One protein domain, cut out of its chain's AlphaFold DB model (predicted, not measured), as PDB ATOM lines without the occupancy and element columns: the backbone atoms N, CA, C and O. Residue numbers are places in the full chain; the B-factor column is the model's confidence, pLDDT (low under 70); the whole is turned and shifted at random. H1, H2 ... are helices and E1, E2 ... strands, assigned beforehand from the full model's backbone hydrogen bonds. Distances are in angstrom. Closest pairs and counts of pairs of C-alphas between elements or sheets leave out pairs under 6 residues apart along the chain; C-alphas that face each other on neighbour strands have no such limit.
ATOM      1  N   ILE A   4     105.875 148.946 145.007       74.19
ATOM      2  CA  ILE A   4     106.924 148.643 145.980       74.19
ATOM      3  C   ILE A   4     106.241 148.519 147.334       74.19
ATOM      4  O   ILE A   4     105.627 149.477 147.802       74.19
ATOM      5  N   ILE A   5     106.356 147.351 147.957       77.31
ATOM      6  CA  ILE A   5     105.885 147.138 149.323       77.31
ATOM      7  C   ILE A   5     107.092 147.145 150.248       77.31
ATOM      8  O   ILE A   5     108.073 146.435 150.025       77.31
ATOM      9  N   VAL A   6     107.006 147.969 151.283       71.25
ATOM     10  CA  VAL A   6     108.022 148.105 152.321       71.25
ATOM     11  C   VAL A   6     107.439 147.505 153.593       71.25
ATOM     12  O   VAL A   6     106.445 148.007 154.110       71.25
ATOM     13  N   GLU A   7     108.022 146.404 154.065       68.62
ATOM     14  CA  GLU A   7     107.663 145.804 155.349       68.62
ATOM     15  C   GLU A   7     108.705 146.221 156.394       68.62
ATOM     16  O   GLU A   7     109.867 145.797 156.352       68.62
ATOM     17  N   GLU A   8     108.281 147.063 157.335       54.66
ATOM     18  CA  GLU A   8     109.064 147.412 158.518       54.66
ATOM     19  C   GLU A   8     108.818 146.373 159.618       54.66
ATOM     20  O   GLU A   8     107.678 146.078 159.977       54.66
ATOM     21  N   ARG A   9     109.890 145.800 160.175       55.56
ATOM     22  CA  ARG A   9     109.792 144.938 161.358       55.56
ATOM     23  C   ARG A   9     110.012 145.773 162.609       55.56
ATOM     24  O   ARG A   9     111.083 146.345 162.770       55.56
ATOM     25  N   GLU A  10     109.052 145.742 163.536       48.41
ATOM     26  CA  GLU A  10     109.045 146.524 164.791       48.41
ATOM     27  C   GLU A  10     110.289 146.365 165.695       48.41
ATOM     28  O   GLU A  10     110.423 147.101 166.665       48.41
ATOM     29  N   ASN A  11     111.215 145.434 165.420       48.59
ATOM     30  CA  ASN A  11     112.363 145.150 166.292       48.59
ATOM     31  C   ASN A  11     113.700 144.915 165.565       48.59
ATOM     32  O   ASN A  11     114.660 144.471 166.194       48.59
ATOM     33  N   ASP A  12     113.790 145.179 164.262       49.03
ATOM     34  CA  ASP A  12     115.011 144.934 163.493       49.03
ATOM     35  C   ASP A  12     115.218 146.093 162.514       49.03
ATOM     36  O   ASP A  12     114.305 146.446 161.776       49.03
ATOM     37  N   VAL A  13     116.423 146.668 162.444       51.56
ATOM     38  CA  VAL A  13     116.774 147.752 161.489       51.56
ATOM     39  C   VAL A  13     116.806 147.227 160.033       51.56
ATOM     40  O   VAL A  13     117.315 147.871 159.120       51.56
ATOM     41  N   SER A  14     116.280 146.022 159.795       55.31
ATOM     42  CA  SER A  14     116.186 145.393 158.487       55.31
ATOM     43  C   SER A  14     114.802 145.633 157.884       55.31
ATOM     44  O   SER A  14     113.805 145.005 158.232       55.31
ATOM     45  N   CYS A  15     114.762 146.568 156.942       62.19
ATOM     46  CA  CYS A  15     113.633 146.776 156.052       62.19
ATOM     47  C   CYS A  15     113.636 145.684 154.974       62.19
ATOM     48  O   CYS A  15     114.648 145.498 154.291       62.19
ATOM     49  N   ARG A  16     112.514 144.979 154.788       69.31
ATOM     50  CA  ARG A  16     112.333 144.101 153.624       69.31
ATOM     51  C   ARG A  16     111.558 144.834 152.547       69.31
ATOM     52  O   ARG A  16     110.482 145.372 152.795       69.31
ATOM     53  N   ILE A  17     112.134 144.854 151.353       77.19
ATOM     54  CA  ILE A  17     111.550 145.492 150.182       77.19
ATOM     55  C   ILE A  17     111.061 144.391 149.257       77.19
ATOM     56  O   ILE A  17     111.818 143.475 148.929       77.19
ATOM     57  N   TYR A  18     109.818 144.525 148.816       82.06
ATOM     58  CA  TYR A  18     109.222 143.637 147.843       82.06
ATOM     59  C   TYR A  18     108.763 144.391 146.597       82.06
ATOM     60  O   TYR A  18     108.190 145.479 146.689       82.06
ATOM     61  N   ILE A  19     108.972 143.788 145.426       85.19
ATOM     62  CA  ILE A  19     108.526 144.329 144.142       85.19
ATOM     63  C   ILE A  19     107.362 143.495 143.600       85.19
ATOM     64  O   ILE A  19     107.521 142.320 143.271       85.19
ATOM     65  N   ASN A  20     106.198 144.124 143.435       86.50
ATOM     66  CA  ASN A  20     105.052 143.533 142.756       86.50
ATOM     67  C   ASN A  20     105.085 143.857 141.258       86.50
ATOM     68  O   ASN A  20     104.912 145.007 140.851       86.50
ATOM     69  N   SER A  21     105.239 142.831 140.424       86.38
ATOM     70  CA  SER A  21     105.292 142.981 138.964       86.38
ATOM     71  C   SER A  21     103.946 142.796 138.243       86.38
ATOM     72  O   SER A  21     103.888 142.924 137.019       86.38
ATOM     73  N   SER A  22     102.851 142.542 138.965       83.00
ATOM     74  CA  SER A  22     101.585 142.041 138.388       83.00
ATOM     75  C   SER A  22     100.915 142.949 137.362       83.00
ATOM     76  O   SER A  22     100.344 142.466 136.388       83.00
ATOM     77  N   SER A  23     100.981 144.262 137.568       79.25
ATOM     78  CA  SER A  23     100.324 145.290 136.747       79.25
ATOM     79  C   SER A  23     101.316 146.063 135.862       79.25
ATOM     80  O   SER A  23     101.026 147.155 135.348       79.25
ATOM     81  N   SER A  24     102.524 145.516 135.693       81.81
ATOM     82  CA  SER A  24     103.619 146.160 134.971       81.81
ATOM     83  C   SER A  24     103.669 145.732 133.500       81.81
ATOM     84  O   SER A  24     103.256 144.635 133.129       81.81
ATOM     85  N   THR A  25     104.161 146.613 132.622       87.81
ATOM     86  CA  THR A  25     104.474 146.210 131.243       87.81
ATOM     87  C   THR A  25     105.686 145.282 131.264       87.81
ATOM     88  O   THR A  25     106.529 145.397 132.151       87.81
ATOM     89  N   ARG A  26     105.842 144.415 130.254       87.50
ATOM     90  CA  ARG A  26     106.978 143.473 130.188       87.50
ATOM     91  C   ARG A  26     108.341 144.157 130.349       87.50
ATOM     92  O   ARG A  26     109.216 143.622 131.016       87.50
ATOM     93  N   VAL A  27     108.505 145.350 129.771       89.44
ATOM     94  CA  VAL A  27     109.742 146.142 129.886       89.44
ATOM     95  C   VAL A  27     110.005 146.540 131.341       89.44
ATOM     96  O   VAL A  27     111.120 146.386 131.828       89.44
ATOM     97  N   VAL A  28     108.968 146.988 132.051       88.38
ATOM     98  CA  VAL A  28     109.059 147.335 133.474       88.38
ATOM     99  C   VAL A  28     109.306 146.088 134.319       88.38
ATOM    100  O   VAL A  28     110.160 146.134 135.191       88.38
ATOM    101  N   THR A  29     108.658 144.957 134.025       89.56
ATOM    102  CA  THR A  29     108.914 143.683 134.717       89.56
ATOM    103  C   THR A  29     110.381 143.262 134.615       89.56
ATOM    104  O   THR A  29     110.977 142.862 135.612       89.56
ATOM    105  N   ILE A  30     110.985 143.380 133.427       89.50
ATOM    106  CA  ILE A  30     112.404 143.059 133.220       89.50
ATOM    107  C   ILE A  30     113.289 144.020 134.023       89.50
ATOM    108  O   ILE A  30     114.198 143.574 134.719       89.50
ATOM    109  N   ALA A  31     113.009 145.325 133.979       89.38
ATOM    110  CA  ALA A  31     113.756 146.314 134.757       89.38
ATOM    111  C   ALA A  31     113.646 146.062 136.272       89.38
ATOM    112  O   ALA A  31     114.649 146.115 136.989       89.38
ATOM    113  N   SER A  32     112.451 145.720 136.755       88.94
ATOM    114  CA  SER A  32     112.197 145.307 138.134       88.94
ATOM    115  C   SER A  32     113.001 144.065 138.511       88.94
ATOM    116  O   SER A  32     113.605 144.050 139.579       88.94
ATOM    117  N   TYR A  33     113.073 143.056 137.637       90.00
ATOM    118  CA  TYR A  33     113.873 141.854 137.879       90.00
ATOM    119  C   TYR A  33     115.372 142.164 137.977       90.00
ATOM    120  O   TYR A  33     116.044 141.693 138.889       90.00
ATOM    121  N   VAL A  34     115.904 142.993 137.073       87.56
ATOM    122  CA  VAL A  34     117.321 143.402 137.112       87.56
ATOM    123  C   VAL A  34     117.622 144.206 138.377       87.56
ATOM    124  O   VAL A  34     118.662 144.008 139.008       87.56
ATOM    125  N   THR A  35     116.698 145.077 138.784       86.00
ATOM    126  CA  THR A  35     116.798 145.830 140.040       86.00
ATOM    127  C   THR A  35     116.788 144.882 141.237       86.00
ATOM    128  O   THR A  35     117.650 144.992 142.106       86.00
ATOM    129  N   ALA A  36     115.888 143.896 141.239       87.06
ATOM    130  CA  ALA A  36     115.817 142.852 142.254       87.06
ATOM    131  C   ALA A  36     117.136 142.081 142.383       87.06
ATOM    132  O   ALA A  36     117.689 141.968 143.475       87.06
ATOM    133  N   ALA A  37     117.697 141.656 141.250       84.25
ATOM    134  CA  ALA A  37     118.977 140.958 141.177       84.25
ATOM    135  C   ALA A  37     120.174 141.806 141.623       84.25
ATOM    136  O   ALA A  37     121.153 141.264 142.137       84.25
ATOM    137  N   SER A  38     120.102 143.123 141.435       80.00
ATOM    138  CA  SER A  38     121.177 144.052 141.801       80.00
ATOM    139  C   SER A  38     121.127 144.458 143.274       80.00
ATOM    140  O   SER A  38     122.172 144.641 143.893       80.00
ATOM    141  N   MET A  39     119.922 144.622 143.825       78.38
ATOM    142  CA  MET A  39     119.699 145.145 145.176       78.38
ATOM    143  C   MET A  39     119.399 144.054 146.211       78.38
ATOM    144  O   MET A  39     119.298 144.366 147.393       78.38
ATOM    145  N   GLY A  40     119.259 142.791 145.789       74.06
ATOM    146  CA  GLY A  40     118.933 141.679 146.685       74.06
ATOM    147  C   GLY A  40     117.534 141.796 147.291       74.06
ATOM    148  O   GLY A  40     117.346 141.470 148.458       74.06
ATOM    149  N   VAL A  41     116.575 142.312 146.518       79.88
ATOM    150  CA  VAL A  41     115.176 142.468 146.947       79.88
ATOM    151  C   VAL A  41     114.296 141.398 146.316       79.88
ATOM    152  O   VAL A  41     114.562 140.940 145.203       79.88
ATOM    153  N   ASP A  42     113.237 141.013 147.019       83.06
ATOM    154  CA  ASP A  42     112.336 139.956 146.572       83.06
ATOM    155  C   ASP A  42     111.348 140.509 145.529       83.06
ATOM    156  O   ASP A  42     110.804 141.607 145.676       83.06
ATOM    157  N   ILE A  43     111.087 139.748 144.465       88.81
ATOM    158  CA  ILE A  43     110.114 140.105 143.426       88.81
ATOM    159  C   ILE A  43     109.053 139.018 143.296       88.81
ATOM    160  O   ILE A  43     109.350 137.824 143.310       88.81
ATOM    161  N   TYR A  44     107.796 139.430 143.165       89.06
ATOM    162  CA  TYR A  44     106.670 138.516 143.032       89.06
ATOM    163  C   TYR A  44     105.673 138.969 141.962       89.06
ATOM    164  O   TYR A  44     105.671 140.109 141.478       89.06
ATOM    165  N   TYR A  45     104.814 138.029 141.586       86.88
ATOM    166  CA  TYR A  45     103.673 138.233 140.710       86.88
ATOM    167  C   TYR A  45     102.429 137.607 141.338       86.88
ATOM    168  O   TYR A  45     102.425 136.446 141.745       86.88
ATOM    169  N   THR A  46     101.356 138.374 141.389       84.88
ATOM    170  CA  THR A  46     100.042 137.964 141.858       84.88
ATOM    171  C   THR A  46      99.208 137.543 140.662       84.88
ATOM    172  O   THR A  46      98.882 138.341 139.783       84.88
ATOM    173  N   ARG A  47      98.826 136.268 140.640       79.75
ATOM    174  CA  ARG A  47      97.862 135.756 139.673       79.75
ATOM    175  C   ARG A  47      96.461 136.173 140.102       79.75
ATOM    176  O   ARG A  47      96.053 135.887 141.225       79.75
ATOM    177  N   ILE A  48      95.736 136.831 139.206       78.31
ATOM    178  CA  ILE A  48      94.341 137.229 139.411       78.31
ATOM    179  C   ILE A  48      93.440 136.180 138.744       78.31
ATOM    180  O   ILE A  48      93.744 135.747 137.631       78.31
ATOM    181  N   LYS A  49      92.360 135.755 139.421       70.00
ATOM    182  CA  LYS A  49      91.422 134.745 138.885       70.00
ATOM    183  C   LYS A  49      90.704 135.216 137.624       70.00
ATOM    184  O   LYS A  49      90.543 134.443 136.688       70.00
ATOM    185  N   ASP A  50      90.276 136.475 137.620       71.00
ATOM    186  CA  ASP A  50      89.546 137.084 136.516       71.00
ATOM    187  C   ASP A  50      90.042 138.515 136.294       71.00
ATOM    188  O   ASP A  50      89.963 139.356 137.183       71.00
ATOM    189  N   TYR A  51      90.580 138.810 135.117       65.12
ATOM    190  CA  TYR A  51      91.062 140.155 134.795       65.12
ATOM    191  C   TYR A  51      89.936 141.112 134.371       65.12
ATOM    192  O   TYR A  51      90.205 142.298 134.197       65.12
ATOM    193  N   GLN A  52      88.701 140.624 134.187       66.75
ATOM    194  CA  GLN A  52      87.564 141.427 133.718       66.75
ATOM    195  C   GLN A  52      86.644 141.933 134.836       66.75
ATOM    196  O   GLN A  52      85.809 142.799 134.587       66.75
ATOM    197  N   SER A  53      86.788 141.426 136.062       65.88
ATOM    198  CA  SER A  53      86.024 141.897 137.220       65.88
ATOM    199  C   SER A  53      86.725 143.079 137.903       65.88
ATOM    200  O   SER A  53      87.928 143.049 138.159       65.88
ATOM    201  N   GLU A  54      85.957 144.120 138.247       56.72
ATOM    202  CA  GLU A  54      86.434 145.286 139.014       56.72
ATOM    203  C   GLU A  54      86.880 144.930 140.444       56.72
ATOM    204  O   GLU A  54      87.585 145.703 141.093       56.72
ATOM    205  N   LYS A  55      86.479 143.757 140.951       53.69
ATOM    206  CA  LYS A  55      86.869 143.222 142.260       53.69
ATOM    207  C   LYS A  55      87.279 141.770 142.097       53.69
ATOM    208  O   LYS A  55      86.479 140.856 142.299       53.69
ATOM    209  N   SER A  56      88.520 141.560 141.690       60.50
ATOM    210  CA  SER A  56      89.077 140.220 141.571       60.50
ATOM    211  C   SER A  56      90.066 139.952 142.682       60.50
ATOM    212  O   SER A  56      91.081 140.636 142.810       60.50
ATOM    213  N   ASP A  57      89.770 138.921 143.465       63.81
ATOM    214  CA  ASP A  57      90.660 138.459 144.516       63.81
ATOM    215  C   ASP A  57      91.941 137.854 143.925       63.81
ATOM    216  O   ASP A  57      91.937 137.180 142.883       63.81
ATOM    217  N   ALA A  58      93.052 138.079 144.627       67.31
ATOM    218  CA  ALA A  58      94.324 137.435 144.343       67.31
ATOM    219  C   ALA A  58      94.178 135.910 144.481       67.31
ATOM    220  O   ALA A  58      93.851 135.399 145.550       67.31
ATOM    221  N   GLU A  59      94.435 135.168 143.402       75.31
ATOM    222  CA  GLU A  59      94.375 133.706 143.414       75.31
ATOM    223  C   GLU A  59      95.593 133.113 144.117       75.31
ATOM    224  O   GLU A  59      95.484 132.182 144.914       75.31
ATOM    225  N   LYS A  60      96.774 133.628 143.759       81.06
ATOM    226  CA  LYS A  60      98.056 133.079 144.186       81.06
ATOM    227  C   LYS A  60      99.164 134.115 144.046       81.06
ATOM    228  O   LYS A  60      99.294 134.738 142.995       81.06
ATOM    229  N   ILE A  61      99.999 134.230 145.074       82.69
ATOM    230  CA  ILE A  61     101.273 134.951 145.011       82.69
ATOM    231  C   ILE A  61     102.336 133.962 144.529       82.69
ATOM    232  O   ILE A  61     102.484 132.873 145.087       82.69
ATOM    233  N   ILE A  62     103.038 134.320 143.458       84.81
ATOM    234  CA  ILE A  62     104.141 133.553 142.882       84.81
ATOM    235  C   ILE A  62     105.415 134.358 143.108       84.81
ATOM    236  O   ILE A  62     105.566 135.453 142.568       84.81
ATOM    237  N   GLU A  63     106.324 133.814 143.908       84.00
ATOM    238  CA  GLU A  63     107.658 134.375 144.100       84.00
ATOM    239  C   GLU A  63     108.512 134.080 142.864       84.00
ATOM    240  O   GLU A  63     108.539 132.950 142.364       84.00
ATOM    241  N   ILE A  64     109.173 135.109 142.336       86.69
ATOM    242  CA  ILE A  64     110.041 134.982 141.171       86.69
ATOM    243  C   ILE A  64     111.470 134.800 141.692       86.69
ATOM    244  O   ILE A  64     111.986 135.694 142.362       86.69
ATOM    245  N   PRO A  65     112.141 133.678 141.380       81.75
ATOM    246  CA  PRO A  65     113.499 133.444 141.845       81.75
ATOM    247  C   PRO A  65     114.461 134.449 141.205       81.75
ATOM    248  O   PRO A  65     114.629 134.514 139.982       81.75
TER     249      PRO A  65
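What this domain is: This is residues 4 to 65 of the 157 residues of an uncharacterized protein of Methanosarcinaceae archaeon (UniProt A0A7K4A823). A strongly twisted sheet of four strands, built of two hairpins side by side, has one helix, H1, over one face and the other face bare. The loops of the hairpins lie toward opposite ends of the long axis, and residues 9 to 14 of the first stick out. The printed part has 62 residues, with E1, E2, H1, E3 and E4 along the chain; the sheet's order is E1, E2, E3, E4, mixed, and the class is mixed, helices and strands. The whole is loose, with a radius of gyration of the C-alphas of 13.4 A and spans of 41 by 28 by 17 A.

How they stand to each other: The inner strands E2, residues 16 to 20, and E3, residues 42 to 48, are parallel at 38 degrees, with N 44 and O 19 2.9 A apart, within hydrogen-bond range. Edge strand E1, residues 4 to 7, forms an antiparallel hairpin with E2 at 150 degrees; N 5 and O 18 are 2.9 A apart. Edge strand E4, residues 58 to 64, forms an antiparallel hairpin with E3 at 151 degrees; N 47 and O 60 are 2.8 A apart. H1, residues 26 to 39, is on the sheet at a height of 9.6 A, over E3 and only just not over E2, on which 2 of its C-alphas fall. It runs along the strands, at 2 degrees to E3 on the local plane; their closest C-alphas, those of Ala 36 and Asp 42, are 6.3 A apart. E2, H1 and E3 form a strand-helix-strand unit, two parallel neighbour strands with a helix between, its crossover right-handed. In H1 every O i to N i+4 pair is within hydrogen-bond range.

Where its parts are: E3 spans 19.6 A, E4 16.2 A, E2 13.1 A and E1 9.8 A, from C-alpha 4 at (106.924, 148.643, 145.980). H1 spans 19.7 A from C-alpha 26 at (106.978, 143.473, 130.188). E4 ends at C-alpha 64, (110.041, 134.982, 141.171).

The domain as a whole: The C-alphas farthest apart, those of Asn 11 and Gln 52, are 41.1 A apart. The printed part has no cut and no long link. Its mean pLDDT is 76.0, with residues 7 to 16 and 51 to 58 under 70.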